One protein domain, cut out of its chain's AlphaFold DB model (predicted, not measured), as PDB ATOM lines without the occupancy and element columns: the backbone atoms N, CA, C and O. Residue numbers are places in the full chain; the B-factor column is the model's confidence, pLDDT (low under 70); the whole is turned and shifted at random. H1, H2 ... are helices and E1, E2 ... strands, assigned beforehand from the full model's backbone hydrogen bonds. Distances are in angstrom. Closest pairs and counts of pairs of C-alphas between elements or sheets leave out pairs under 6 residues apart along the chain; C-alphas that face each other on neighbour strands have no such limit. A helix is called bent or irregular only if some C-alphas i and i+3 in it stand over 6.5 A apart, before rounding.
ATOM      1  N   ASP A 152     -30.924  20.348  42.024       95.69
ATOM      2  CA  ASP A 152     -30.677  19.409  40.927       95.69
ATOM      3  C   ASP A 152     -31.936  19.253  40.076       95.69
ATOM      4  O   ASP A 152     -31.893  19.403  38.853       95.69
ATOM      5  N   PHE A 153     -33.088  19.029  40.716       96.81
ATOM      6  CA  PHE A 153     -34.358  18.926  40.005       96.81
ATOM      7  C   PHE A 153     -34.743  20.235  39.311       96.81
ATOM      8  O   PHE A 153     -35.230  20.212  38.178       96.81
ATOM      9  N   MET A 154     -34.504  21.380  39.959       96.81
ATOM     10  CA  MET A 154     -34.728  22.694  39.346       96.81
ATOM     11  C   MET A 154     -33.858  22.879  38.096       96.81
ATOM     12  O   MET A 154     -34.348  23.346  37.064       96.81
ATOM     13  N   SER A 155     -32.590  22.460  38.148       96.94
ATOM     14  CA  SER A 155     -31.699  22.512  36.990       96.94
ATOM     15  C   SER A 155     -32.170  21.583  35.872       96.94
ATOM     16  O   SER A 155     -32.285  22.031  34.732       96.94
ATOM     17  N   PHE A 156     -32.535  20.334  36.187       97.44
ATOM     18  CA  PHE A 156     -33.073  19.401  35.193       97.44
ATOM     19  C   PHE A 156     -34.358  19.913  34.547       97.44
ATOM     20  O   PHE A 156     -34.516  19.792  33.336       97.44
ATOM     21  N   SER A 157     -35.253  20.520  35.327       96.25
ATOM     22  CA  SER A 157     -36.503  21.086  34.813       96.25
ATOM     23  C   SER A 157     -36.227  22.175  33.779       96.25
ATOM     24  O   SER A 157     -36.778  22.128  32.682       96.25
ATOM     25  N   ARG A 158     -35.301  23.097  34.072       96.38
ATOM     26  CA  ARG A 158     -34.859  24.128  33.120       96.38
ATOM     27  C   ARG A 158     -34.229  23.524  31.864       96.38
ATOM     28  O   ARG A 158     -34.563  23.944  30.761       96.38
ATOM     29  N   GLU A 159     -33.353  22.533  32.008       97.81
ATOM     30  CA  GLU A 159     -32.743  21.880  30.845       97.81
ATOM     31  C   GLU A 159     -33.774  21.141  29.984       97.81
ATOM     32  O   GLU A 159     -33.677  21.149  28.761       97.81
ATOM     33  N   VAL A 160     -34.801  20.545  30.592       97.25
ATOM     34  CA  VAL A 160     -35.901  19.902  29.862       97.25
ATOM     35  C   VAL A 160     -36.782  20.928  29.139       97.25
ATOM     36  O   VAL A 160     -37.235  20.644  28.027       97.25
ATOM     37  N   GLU A 161     -36.980  22.131  29.685       96.62
ATOM     38  CA  GLU A 161     -37.630  23.226  28.945       96.62
ATOM     39  C   GLU A 161     -36.834  23.625  27.690       96.62
ATOM     40  O   GLU A 161     -37.423  23.817  26.625       96.62
ATOM     41  N   GLU A 162     -35.499  23.653  27.750       96.88
ATOM     42  CA  GLU A 162     -34.665  23.873  26.556       96.88
ATOM     43  C   GLU A 162     -34.844  22.747  25.527       96.88
ATOM     44  O   GLU A 162     -34.957  23.001  24.323       96.88
ATOM     45  N   LEU A 163     -34.931  21.489  25.978       96.44
ATOM     46  CA  LEU A 163     -35.160  20.349  25.085       96.44
ATOM     47  C   LEU A 163     -36.502  20.429  24.352       96.44
ATOM     48  O   LEU A 163     -36.566  20.028  23.188       96.44
ATOM     49  N   LYS A 164     -37.553  20.976  24.977       95.81
ATOM     50  CA  LYS A 164     -38.849  21.205  24.308       95.81
ATOM     51  C   LYS A 164     -38.717  22.157  23.118       95.81
ATOM     52  O   LYS A 164     -39.380  21.953  22.103       95.81
ATOM     53  N   VAL A 165     -37.833  23.154  23.211       94.94
ATOM     54  CA  VAL A 165     -37.538  24.083  22.106       94.94
ATOM     55  C   VAL A 165     -36.752  23.383  20.993       94.94
ATOM     56  O   VAL A 165     -37.071  23.544  19.815       94.94
ATOM     57  N   ILE A 166     -35.752  22.568  21.349       93.12
ATOM     58  CA  ILE A 166     -34.907  21.844  20.380       93.12
ATOM     59  C   ILE A 166     -35.703  20.741  19.656       93.12
ATOM     60  O   ILE A 166     -35.515  20.499  18.460       93.12
ATOM     61  N   TYR A 167     -36.611  20.072  20.369       93.25
ATOM     62  CA  TYR A 167     -37.380  18.928  19.889       93.25
ATOM     63  C   TYR A 167     -38.898  19.166  19.991       93.25
ATOM     64  O   TYR A 167     -39.582  18.441  20.711       93.25
ATOM     65  N   PRO A 168     -39.479  20.081  19.193       92.31
ATOM     66  CA  PRO A 168     -40.900  20.449  19.292       92.31
ATOM     67  C   PRO A 168     -41.877  19.317  18.918       92.31
ATOM     68  O   PRO A 168     -43.080  19.417  19.134       92.31
ATOM     69  N   ASN A 169     -41.374  18.226  18.331       91.06
ATOM     70  CA  ASN A 169     -42.166  17.032  18.012       91.06
ATOM     71  C   ASN A 169     -42.235  16.017  19.167       91.06
ATOM     72  O   ASN A 169     -42.853  14.960  19.010       91.06
ATOM     73  N   LEU A 170     -41.556  16.303  20.278       93.88
ATOM     74  CA  LEU A 170     -41.558  15.498  21.488       93.88
ATOM     75  C   LEU A 170     -42.257  16.276  22.605       93.88
ATOM     76  O   LEU A 170     -42.055  17.475  22.767       93.88
ATOM     77  N   ASN A 171     -43.063  15.573  23.388       94.50
ATOM     78  CA  ASN A 171     -43.650  16.075  24.616       94.50
ATOM     79  C   ASN A 171     -42.856  15.527  25.807       94.50
ATOM     80  O   ASN A 171     -42.792  14.312  26.007       94.50
ATOM     81  N   PHE A 172     -42.257  16.431  26.578       96.69
ATOM     82  CA  PHE A 172     -41.503  16.121  27.787       96.69
ATOM     83  C   PHE A 172     -42.362  16.447  29.011       96.69
ATOM     84  O   PHE A 172     -42.753  17.600  29.207       96.69
ATOM     85  N   VAL A 173     -42.635  15.442  29.842       95.94
ATOM     86  CA  VAL A 173     -43.431  15.574  31.068       95.94
ATOM     87  C   VAL A 173     -42.555  15.225  32.265       95.94
ATOM     88  O   VAL A 173     -42.169  14.070  32.442       95.94
ATOM     89  N   MET A 174     -42.243  16.237  33.073       96.00
ATOM     90  CA  MET A 174     -41.473  16.098  34.309       96.00
ATOM     91  C   MET A 174     -42.406  15.852  35.495       96.00
ATOM     92  O   MET A 174     -43.391  16.568  35.673       96.00
ATOM     93  N   THR A 175     -42.056  14.884  36.338       95.69
ATOM     94  CA  THR A 175     -42.726  14.616  37.614       95.69
ATOM     95  C   THR A 175     -41.699  14.687  38.732       95.69
ATOM     96  O   THR A 175     -40.679  13.993  38.699       95.69
ATOM     97  N   TYR A 176     -41.968  15.517  39.739       95.75
ATOM     98  CA  TYR A 176     -41.079  15.636  40.887       95.75
ATOM     99  C   TYR A 176     -41.030  14.338  41.703       95.75
ATOM    100  O   TYR A 176     -42.057  13.748  42.037       95.75
ATOM    101  N   THR A 177     -39.819  13.918  42.056       95.31
ATOM    102  CA  THR A 177     -39.549  12.820  42.985       95.31
ATOM    103  C   THR A 177     -38.191  13.039  43.635       95.31
ATOM    104  O   THR A 177     -37.259  13.496  42.979       95.31
ATOM    105  N   SER A 178     -38.048  12.680  44.910       93.81
ATOM    106  CA  SER A 178     -36.757  12.679  45.607       93.81
ATOM    107  C   SER A 178     -35.994  11.354  45.475       93.81
ATOM    108  O   SER A 178     -34.855  11.256  45.927       93.81
ATOM    109  N   LYS A 179     -36.608  10.321  44.883       95.69
ATOM    110  CA  LYS A 179     -36.034   8.973  44.768       95.69
ATOM    111  C   LYS A 179     -35.340   8.784  43.423       95.69
ATOM    112  O   LYS A 179     -35.952   9.018  42.383       95.69
ATOM    113  N   ASN A 180     -34.091   8.318  43.445       95.25
ATOM    114  CA  ASN A 180     -33.268   8.146  42.241       95.25
ATOM    115  C   ASN A 180     -33.810   7.096  41.260       95.25
ATOM    116  O   ASN A 180     -33.627   7.239  40.057       95.25
ATOM    117  N   ASP A 181     -34.479   6.061  41.754       96.81
ATOM    118  CA  ASP A 181     -35.038   4.946  40.982       96.81
ATOM    119  C   ASP A 181     -36.482   5.185  40.509       96.81
ATOM    120  O   ASP A 181     -37.010   4.425  39.698       96.81
ATOM    121  N   ALA A 182     -37.131   6.250  40.979       96.88
ATOM    122  CA  ALA A 182     -38.488   6.588  40.578       96.88
ATOM    123  C   ALA A 182     -38.513   7.303  39.221       96.88
ATOM    124  O   ALA A 182     -37.636   8.116  38.920       96.88
ATOM    125  N   ASN A 183     -39.559   7.039  38.431       96.50
ATOM    126  CA  ASN A 183     -39.810   7.749  37.178       96.50
ATOM    127  C   ASN A 183     -39.913   9.261  37.427       96.50
ATOM    128  O   ASN A 183     -40.666   9.698  38.296       96.50
ATOM    129  N   CYS A 184     -39.167  10.036  36.647       97.31
ATOM    130  CA  CYS A 184     -39.018  11.477  36.820       97.31
ATOM    131  C   CYS A 184     -39.248  12.251  35.515       97.31
ATOM    132  O   CYS A 184     -39.752  13.370  35.556       97.31
ATOM    133  N   LEU A 185     -38.965  11.636  34.363       98.12
ATOM    134  CA  LEU A 185     -39.235  12.211  33.047       98.12
ATOM    135  C   LEU A 185     -39.912  11.188  32.139       98.12
ATOM    136  O   LEU A 185     -39.387  10.098  31.913       98.12
ATOM    137  N   SER A 186     -41.025  11.588  31.537       96.81
ATOM    138  CA  SER A 186     -41.659  10.868  30.437       96.81
ATOM    139  C   SER A 186     -41.459  11.640  29.133       96.81
ATOM    140  O   SER A 186     -41.662  12.853  29.082       96.81
ATOM    141  N   VAL A 187     -41.070  10.938  28.071       96.44
ATOM    142  CA  VAL A 187     -40.898  11.488  26.723       96.44
ATOM    143  C   VAL A 187     -41.862  10.784  25.784       96.44
ATOM    144  O   VAL A 187     -41.780   9.572  25.575       96.44
ATOM    145  N   HIS A 188     -42.762  11.555  25.190       93.12
ATOM    146  CA  HIS A 188     -43.740  11.067  24.230       93.12
ATOM    147  C   HIS A 188     -43.461  11.679  22.866       93.12
ATOM    148  O   HIS A 188     -43.195  12.871  22.744       93.12
ATOM    149  N   SER A 189     -43.529  10.871  21.818       88.62
ATOM    150  CA  SER A 189     -43.491  11.385  20.455       88.62
ATOM    151  C   SER A 189     -44.898  11.766  20.016       88.62
ATOM    152  O   SER A 189     -45.824  10.972  20.158       88.62
ATOM    153  N   ASN A 190     -45.042  12.923  19.370       81.38
ATOM    154  CA  ASN A 190     -46.310  13.318  18.743       81.38
ATOM    155  C   ASN A 190     -46.656  12.438  17.523       81.38
ATOM    156  O   ASN A 190     -47.759  12.495  16.987       81.38
ATOM    157  N   ARG A 191     -45.709  11.614  17.058       76.50
ATOM    158  CA  ARG A 191     -45.929  10.599  16.022       76.50
ATOM    159  C   ARG A 191     -46.429   9.312  16.676       76.50
ATOM    160  O   ARG A 191     -45.666   8.682  17.406       76.50
ATOM    161  N   TYR A 192     -47.650   8.904  16.326       63.12
ATOM    162  CA  TYR A 192     -48.391   7.753  16.871       63.12
ATOM    163  C   TYR A 192     -47.650   6.401  16.881       63.12
ATOM    164  O   TYR A 192     -48.057   5.495  17.598       63.12
ATOM    165  N   HIS A 193     -46.577   6.240  16.103       70.50
ATOM    166  CA  HIS A 193     -45.857   4.966  15.967       70.50
ATOM    167  C   HIS A 193     -44.606   4.834  16.844       70.50
ATOM    168  O   HIS A 193     -43.990   3.771  16.854       70.50
ATOM    169  N   LEU A 194     -44.189   5.891  17.548       73.69
ATOM    170  CA  LEU A 194     -43.010   5.825  18.412       73.69
ATOM    171  C   LEU A 194     -43.424   5.534  19.864       73.69
ATOM    172  O   LEU A 194     -44.322   6.205  20.378       73.69
ATOM    173  N   PRO A 195     -42.783   4.557  20.539       79.62
ATOM    174  CA  PRO A 195     -43.096   4.232  21.924       79.62
ATOM    175  C   PRO A 195     -42.713   5.385  22.854       79.62
ATOM    176  O   PRO A 195     -41.824   6.175  22.546       79.62
ATOM    177  N   SER A 196     -43.362   5.455  24.013       91.06
ATOM    178  CA  SER A 196     -42.988   6.406  25.065       91.06
ATOM    179  C   SER A 196     -41.711   5.958  25.777       91.06
ATOM    180  O   SER A 196     -41.467   4.761  25.929       91.06
ATOM    181  N   GLY A 197     -40.901   6.919  26.212       93.25
ATOM    182  CA  GLY A 197     -39.702   6.695  27.017       93.25
ATOM    183  C   GLY A 197     -39.919   7.197  28.436       93.25
ATOM    184  O   GLY A 197     -40.496   8.261  28.620       93.25
ATOM    185  N   TYR A 198     -39.443   6.449  29.422       96.38
ATOM    186  CA  TYR A 198     -39.565   6.785  30.840       96.38
ATOM    187  C   TYR A 198     -38.184   6.748  31.466       96.38
ATOM    188  O   TYR A 198     -37.484   5.749  31.295       96.38
ATOM    189  N   TYR A 199     -37.790   7.813  32.150       97.69
ATOM    190  CA  TYR A 199     -36.474   7.956  32.755       97.69
ATOM    191  C   TYR A 199     -36.611   8.138  34.252       97.69
ATOM    192  O   TYR A 199     -37.425   8.940  34.722       97.69
ATOM    193  N   THR A 200     -35.805   7.394  35.001       98.12
ATOM    194  CA  THR A 200     -35.714   7.603  36.442       98.12
ATOM    195  C   THR A 200     -34.995   8.913  36.739       98.12
ATOM    196  O   THR A 200     -34.311   9.476  35.880       98.12
ATOM    197  N   ARG A 201     -35.118   9.413  37.968       97.38
ATOM    198  CA  ARG A 201     -34.381  10.608  38.392       97.38
ATOM    199  C   ARG A 201     -32.866  10.443  38.209       97.38
ATOM    200  O   ARG A 201     -32.208  11.373  37.753       97.38
ATOM    201  N   GLY A 202     -32.323   9.268  38.532       97.00
ATOM    202  CA  GLY A 202     -30.897   8.966  38.385       97.00
ATOM    203  C   GLY A 202     -30.414   8.943  36.930       97.00
ATOM    204  O   GLY A 202     -29.238   9.181  36.682       97.00
ATOM    205  N   GLU A 203     -31.313   8.714  35.969       97.38
ATOM    206  CA  GLU A 203     -31.003   8.708  34.532       97.38
ATOM    207  C   GLU A 203     -31.073  10.108  33.888       97.38
ATOM    208  O   GLU A 203     -30.694  10.261  32.726       97.38
ATOM    209  N   LEU A 204     -31.566  11.142  34.588       96.56
ATOM    210  CA  LEU A 204     -31.868  12.440  33.963       96.56
ATOM    211  C   LEU A 204     -30.644  13.141  33.381       96.56
ATOM    212  O   LEU A 204     -30.709  13.613  32.249       96.56
ATOM    213  N   ALA A 205     -29.540  13.195  34.128       96.88
ATOM    214  CA  ALA A 205     -28.333  13.885  33.680       96.88
ATOM    215  C   ALA A 205     -27.809  13.297  32.358       96.88
ATOM    216  O   ALA A 205     -27.536  14.025  31.405       96.88
ATOM    217  N   GLU A 206     -27.740  11.968  32.277       96.06
ATOM    218  CA  GLU A 206     -27.314  11.255  31.074       96.06
ATOM    219  C   GLU A 206     -28.333  11.414  29.931       96.06
ATOM    220  O   GLU A 206     -27.961  11.719  28.797       96.06
ATOM    221  N   CYS A 207     -29.629  11.285  30.229       96.44
ATOM    222  CA  CYS A 207     -30.697  11.469  29.249       96.44
ATOM    223  C   CYS A 207     -30.644  12.859  28.594       96.44
ATOM    224  O   CYS A 207     -30.658  12.971  27.364       96.44
ATOM    225  N   ILE A 208     -30.531  13.912  29.405       97.31
ATOM    226  CA  ILE A 208     -30.429  15.298  28.943       97.31
ATOM    227  C   ILE A 208     -29.150  15.495  28.127       97.31
ATOM    228  O   ILE A 208     -29.207  16.057  27.028       97.31
ATOM    229  N   HIS A 209     -28.019  14.969  28.603       96.19
ATOM    230  CA  HIS A 209     -26.759  15.008  27.866       96.19
ATOM    231  C   HIS A 209     -26.900  14.393  26.466       96.19
ATOM    232  O   HIS A 209     -26.454  14.997  25.492       96.19
ATOM    233  N   TYR A 210     -27.572  13.248  26.332       95.50
ATOM    234  CA  TYR A 210     -27.786  12.583  25.043       95.50
ATOM    235  C   TYR A 210     -28.736  13.318  24.101       95.50
ATOM    236  O   TYR A 210     -28.515  13.302  22.889       95.50
ATOM    237  N   PHE A 211     -29.757  14.000  24.624       95.38
ATOM    238  CA  PHE A 211     -30.579  14.887  23.802       95.38
ATOM    239  C   PHE A 211     -29.806  16.116  23.313       95.38
ATOM    240  O   PHE A 211     -29.998  16.525  22.166       95.38
ATOM    241  N   LYS A 212     -28.931  16.690  24.148       94.50
ATOM    242  CA  LYS A 212     -28.094  17.847  23.789       94.50
ATOM    243  C   LYS A 212     -26.908  17.479  22.894       94.50
ATOM    244  O   LYS A 212     -26.478  18.308  22.103       94.50
ATOM    245  N   ASN A 213     -26.439  16.231  22.958       93.25
ATOM    246  CA  ASN A 213     -25.304  15.724  22.183       93.25
ATOM    247  C   ASN A 213     -25.701  14.489  21.347       93.25
ATOM    248  O   ASN A 213     -25.305  13.356  21.656       93.25
ATOM    249  N   PRO A 214     -26.507  14.669  20.281       93.44
ATOM    250  CA  PRO A 214     -26.878  13.587  19.377       93.44
ATOM    251  C   PRO A 214     -25.668  12.851  18.794       93.44
ATOM    252  O   PRO A 214     -24.686  13.462  18.382       93.44
ATOM    253  N   SER A 215     -25.770  11.524  18.690       92.88
ATOM    254  CA  SER A 215     -24.719  10.666  18.137       92.88
ATOM    255  C   SER A 215     -25.309   9.650  17.170       92.88
ATOM    256  O   SER A 215     -26.324   9.009  17.455       92.88
ATOM    257  N   ILE A 216     -24.659   9.480  16.017       92.12
ATOM    258  CA  ILE A 216     -25.051   8.469  15.026       92.12
ATOM    259  C   ILE A 216     -24.800   7.066  15.567       92.12
ATOM    260  O   ILE A 216     -25.658   6.201  15.426       92.12
ATOM    261  N   LYS A 217     -23.655   6.848  16.225       92.06
ATOM    262  CA  LYS A 217     -23.298   5.547  16.798       92.06
ATOM    263  C   LYS A 217     -24.385   5.069  17.767       92.06
ATOM    264  O   LYS A 217     -24.969   4.012  17.561       92.06
ATOM    265  N   ARG A 218     -24.744   5.918  18.733       91.56
ATOM    266  CA  ARG A 218     -25.790   5.633  19.730       91.56
ATOM    267  C   ARG A 218     -27.176   5.451  19.105       91.56
ATOM    268  O   ARG A 218     -27.976   4.632  19.557       91.56
ATOM    269  N   LYS A 219     -27.462   6.175  18.013       92.31
ATOM    270  CA  LYS A 219     -28.690   5.996  17.226       92.31
ATOM    271  C   LYS A 219     -28.765   4.615  16.576       92.31
ATOM    272  O   LYS A 219     -29.828   4.003  16.618       92.31
ATOM    273  N   LEU A 220     -27.666   4.136  15.995       91.06
ATOM    274  CA  LEU A 220     -27.582   2.801  15.392       91.06
ATOM    275  C   LEU A 220     -27.684   1.698  16.452       91.06
ATOM    276  O   LEU A 220     -28.380   0.709  16.241       91.06
ATOM    277  N   GLU A 221     -27.086   1.915  17.624       91.56
ATOM    278  CA  GLU A 221     -27.179   1.020  18.786       91.56
ATOM    279  C   GLU A 221     -28.572   1.025  19.444       91.56
ATOM    280  O   GLU A 221     -28.841   0.240  20.351       91.56
ATOM    281  N   SER A 222     -29.496   1.867  18.963       84.75
ATOM    282  CA  SER A 222     -30.859   1.988  19.490       84.75
ATOM    283  C   SER A 222     -30.888   2.265  20.993       84.75
ATOM    284  O   SER A 222     -31.755   1.755  21.716       84.75
ATOM    285  N   GLU A 223     -29.960   3.097  21.460       88.62
ATOM    286  CA  GLU A 223     -29.935   3.573  22.836       88.62
ATOM    287  C   GLU A 223     -31.244   4.294  23.181       88.62
ATOM    288  O   GLU A 223     -31.857   4.955  22.335       88.62
ATOM    289  N   LYS A 224     -31.695   4.130  24.429       91.00
ATOM    290  CA  LYS A 224     -33.014   4.553  24.922       91.00
ATOM    291  C   LYS A 224     -33.376   5.976  24.479       91.00
ATOM    292  O   LYS A 224     -34.429   6.162  23.870       91.00
ATOM    293  N   THR A 225     -32.475   6.938  24.691       92.38
ATOM    294  CA  THR A 225     -32.656   8.344  24.298       92.38
ATOM    295  C   THR A 225     -32.594   8.550  22.787       92.38
ATOM    296  O   THR A 225     -33.476   9.182  22.201       92.38
ATOM    297  N   HIS A 226     -31.601   7.973  22.106       91.38
ATOM    298  CA  HIS A 226     -31.418   8.187  20.669       91.38
ATOM    299  C   HIS A 226     -32.541   7.592  19.824       91.38
ATOM    300  O   HIS A 226     -32.724   8.028  18.689       91.38
ATOM    301  N   ARG A 227     -33.382   6.692  20.348       89.94
ATOM    302  CA  ARG A 227     -34.627   6.269  19.669       89.94
ATOM    303  C   ARG A 227     -35.519   7.455  19.288       89.94
ATOM    304  O   ARG A 227     -36.086   7.437  18.195       89.94
ATOM    305  N   PHE A 228     -35.546   8.504  20.107       90.94
ATOM    306  CA  PHE A 228     -36.350   9.714  19.889       90.94
ATOM    307  C   PHE A 228     -35.697  10.736  18.950       90.94
ATOM    308  O   PHE A 228     -36.384  11.563  18.350       90.94
ATOM    309  N   ILE A 229     -34.376  10.679  18.782       90.50
ATOM    310  CA  ILE A 229     -33.610  11.658  18.006       90.50
ATOM    311  C   ILE A 229     -33.571  11.236  16.534       90.50
ATOM    312  O   ILE A 229     -33.257  10.093  16.211       90.50
ATOM    313  N   SER A 230     -33.900  12.129  15.599       89.62
ATOM    314  CA  SER A 230     -33.832  11.798  14.166       89.62
ATOM    315  C   SER A 230     -32.381  11.673  13.678       89.62
ATOM    316  O   SER A 230     -31.513  12.397  14.159       89.62
ATOM    317  N   PHE A 231     -32.118  10.834  12.664       90.94
ATOM    318  CA  PHE A 231     -30.790  10.775  12.029       90.94
ATOM    319  C   PHE A 231     -30.320  12.158  11.564       90.94
ATOM    320  O   PHE A 231     -29.167  12.504  11.778       90.94
ATOM    321  N   LYS A 232     -31.222  12.989  11.019       89.56
ATOM    322  CA  LYS A 232     -30.927  14.379  10.635       89.56
ATOM    323  C   LYS A 232     -30.317  15.185  11.787       89.56
ATOM    324  O   LYS A 232     -29.358  15.914  11.563       89.56
ATOM    325  N   ASN A 233     -30.851  15.049  13.000       87.81
ATOM    326  CA  ASN A 233     -30.310  15.740  14.172       87.81
ATOM    327  C   ASN A 233     -28.967  15.139  14.614       87.81
ATOM    328  O   ASN A 233     -28.081  15.895  14.985       87.81
ATOM    329  N   CYS A 234     -28.775  13.820  14.491       89.81
ATOM    330  CA  CYS A 234     -27.477  13.178  14.739       89.81
ATOM    331  C   CYS A 234     -26.384  13.546  13.721       89.81
ATOM    332  O   CYS A 234     -25.212  13.487  14.058       89.81
ATOM    333  N   PHE A 235     -26.738  13.866  12.473       87.38
ATOM    334  CA  PHE A 235     -25.768  14.317  11.468       87.38
ATOM    335  C   PHE A 235     -25.400  15.791  11.640       87.38
ATOM    336  O   PHE A 235     -24.262  16.162  11.379       87.38
ATOM    337  N   ARG A 236     -26.347  16.632  12.077       81.94
ATOM    338  CA  ARG A 236     -26.090  18.060  12.329       81.94
ATOM    339  C   ARG A 236     -25.035  18.273  13.409       81.94
ATOM    340  O   ARG A 236     -24.157  19.092  13.206       81.94
ATOM    341  N   SER A 237     -25.055  17.470  14.472       76.19
ATOM    342  CA  SER A 237     -24.057  17.539  15.546       76.19
ATOM    343  C   SER A 237     -22.634  17.124  15.142       76.19
ATOM    344  O   SER A 237     -21.741  17.200  15.974       76.19
ATOM    345  N   LEU A 238     -22.407  16.649  13.909       72.50
ATOM    346  CA  LEU A 238     -21.063  16.387  13.371       72.50
ATOM    347  C   LEU A 238     -20.492  17.563  12.565       72.50
ATOM    348  O   LEU A 238     -19.340  17.494  12.141       72.50
TER     349      LEU A 238
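AT A GLANCE: This is residues 152 to 238 of the 240 residues of an uncharacterized protein of Vibrio anguillarum (UniProt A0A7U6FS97). A small antiparallel sheet of three strands, E1, E2 and E3, has two helices, H1 and H2, side by side over one face, while no named helix covers its other face. Two short helices, H3 and H4, make a small pair beyond the end of H2, away from the sheet. The printed part has 87 residues with four named helices and three named strands, in the order H1 E1 E2 E3 H2 H3 H4, and the sheet's order is E1 - E2 - E3. The class is mixed, helices and strands; the whole is compact, with a radius of gyration of the C-alphas of 12.5 A and spans of 35 by 27 by 24 A.

HOW THE PARTS SIT: E1, residues 170 to 174, E2, residues 183 to 189, and E3, residues 197 to 200, form a meander, each strand the antiparallel neighbour of the one before. E1 and E2 are a hairpin at 164 degrees between directions, with N 171 and O 188 at 2.8 A. E2 and E3 are also a hairpin, at 164 degrees, with N 187 and O 197 at 2.8 A and N 199 and O 185 at 2.8 A; these N and O pairs are within hydrogen-bond range. H1, residues 152 to 166, is on the sheet at a height of 9.5 A, giving two layers, a helix on one face of a sheet. It lies over E1, but only just not over E2, on which 2 of its C-alphas fall, and runs along the strands at 13 degrees to E1 on the local plane. The closest C-alphas of H1 and E1 are those of Lys 164 and Phe 172, 6.7 A apart. H2, residues 201 to 212, is on the same face, over E3 and along the strands, at a height of 6.3 A over a local plane fitted to only just enough C-alphas, 6. H2 is irregular: C-alphas 202 and 205 are 7.3 A apart. H1 and H2 touch, closest at the C-alphas of Phe 156 and Leu 204, 7.2 A, and run the same way at a shallow tilt of 32 degrees. H3, residues 216 to 220, and H4, residues 231 to 236, are not on the sheet; they touch, closest at the C-alphas of Ile 216 and Cys 234, 5.3 A. H2 is apart from both H3 and H4. Every O i to N i+4 pair is within hydrogen-bond range in H3 and H4, 10 of 11 in H1 and 6 of 8 in H2.

IN THESE COORDINATES: E2 is 17.5 A long, E1 12.8 A and E3 10.3 A. H1 begins at C-alpha 152, (-30.677, 19.409, 40.927), and is 21.1 A long; H2 is 17.5 A. H3 is 6.2 A and H4 8.7 A long, H4 ending at C-alpha 236, (-26.090, 18.060, 12.329).

THE WHOLE: The C-alphas of Ser 178 and Leu 238, the two farthest apart, are 36.0 A from each other. The printed part has no cut and no long link. Mean pLDDT of the printed part is 92.2; residue 192, between E2 and E3, is under 70.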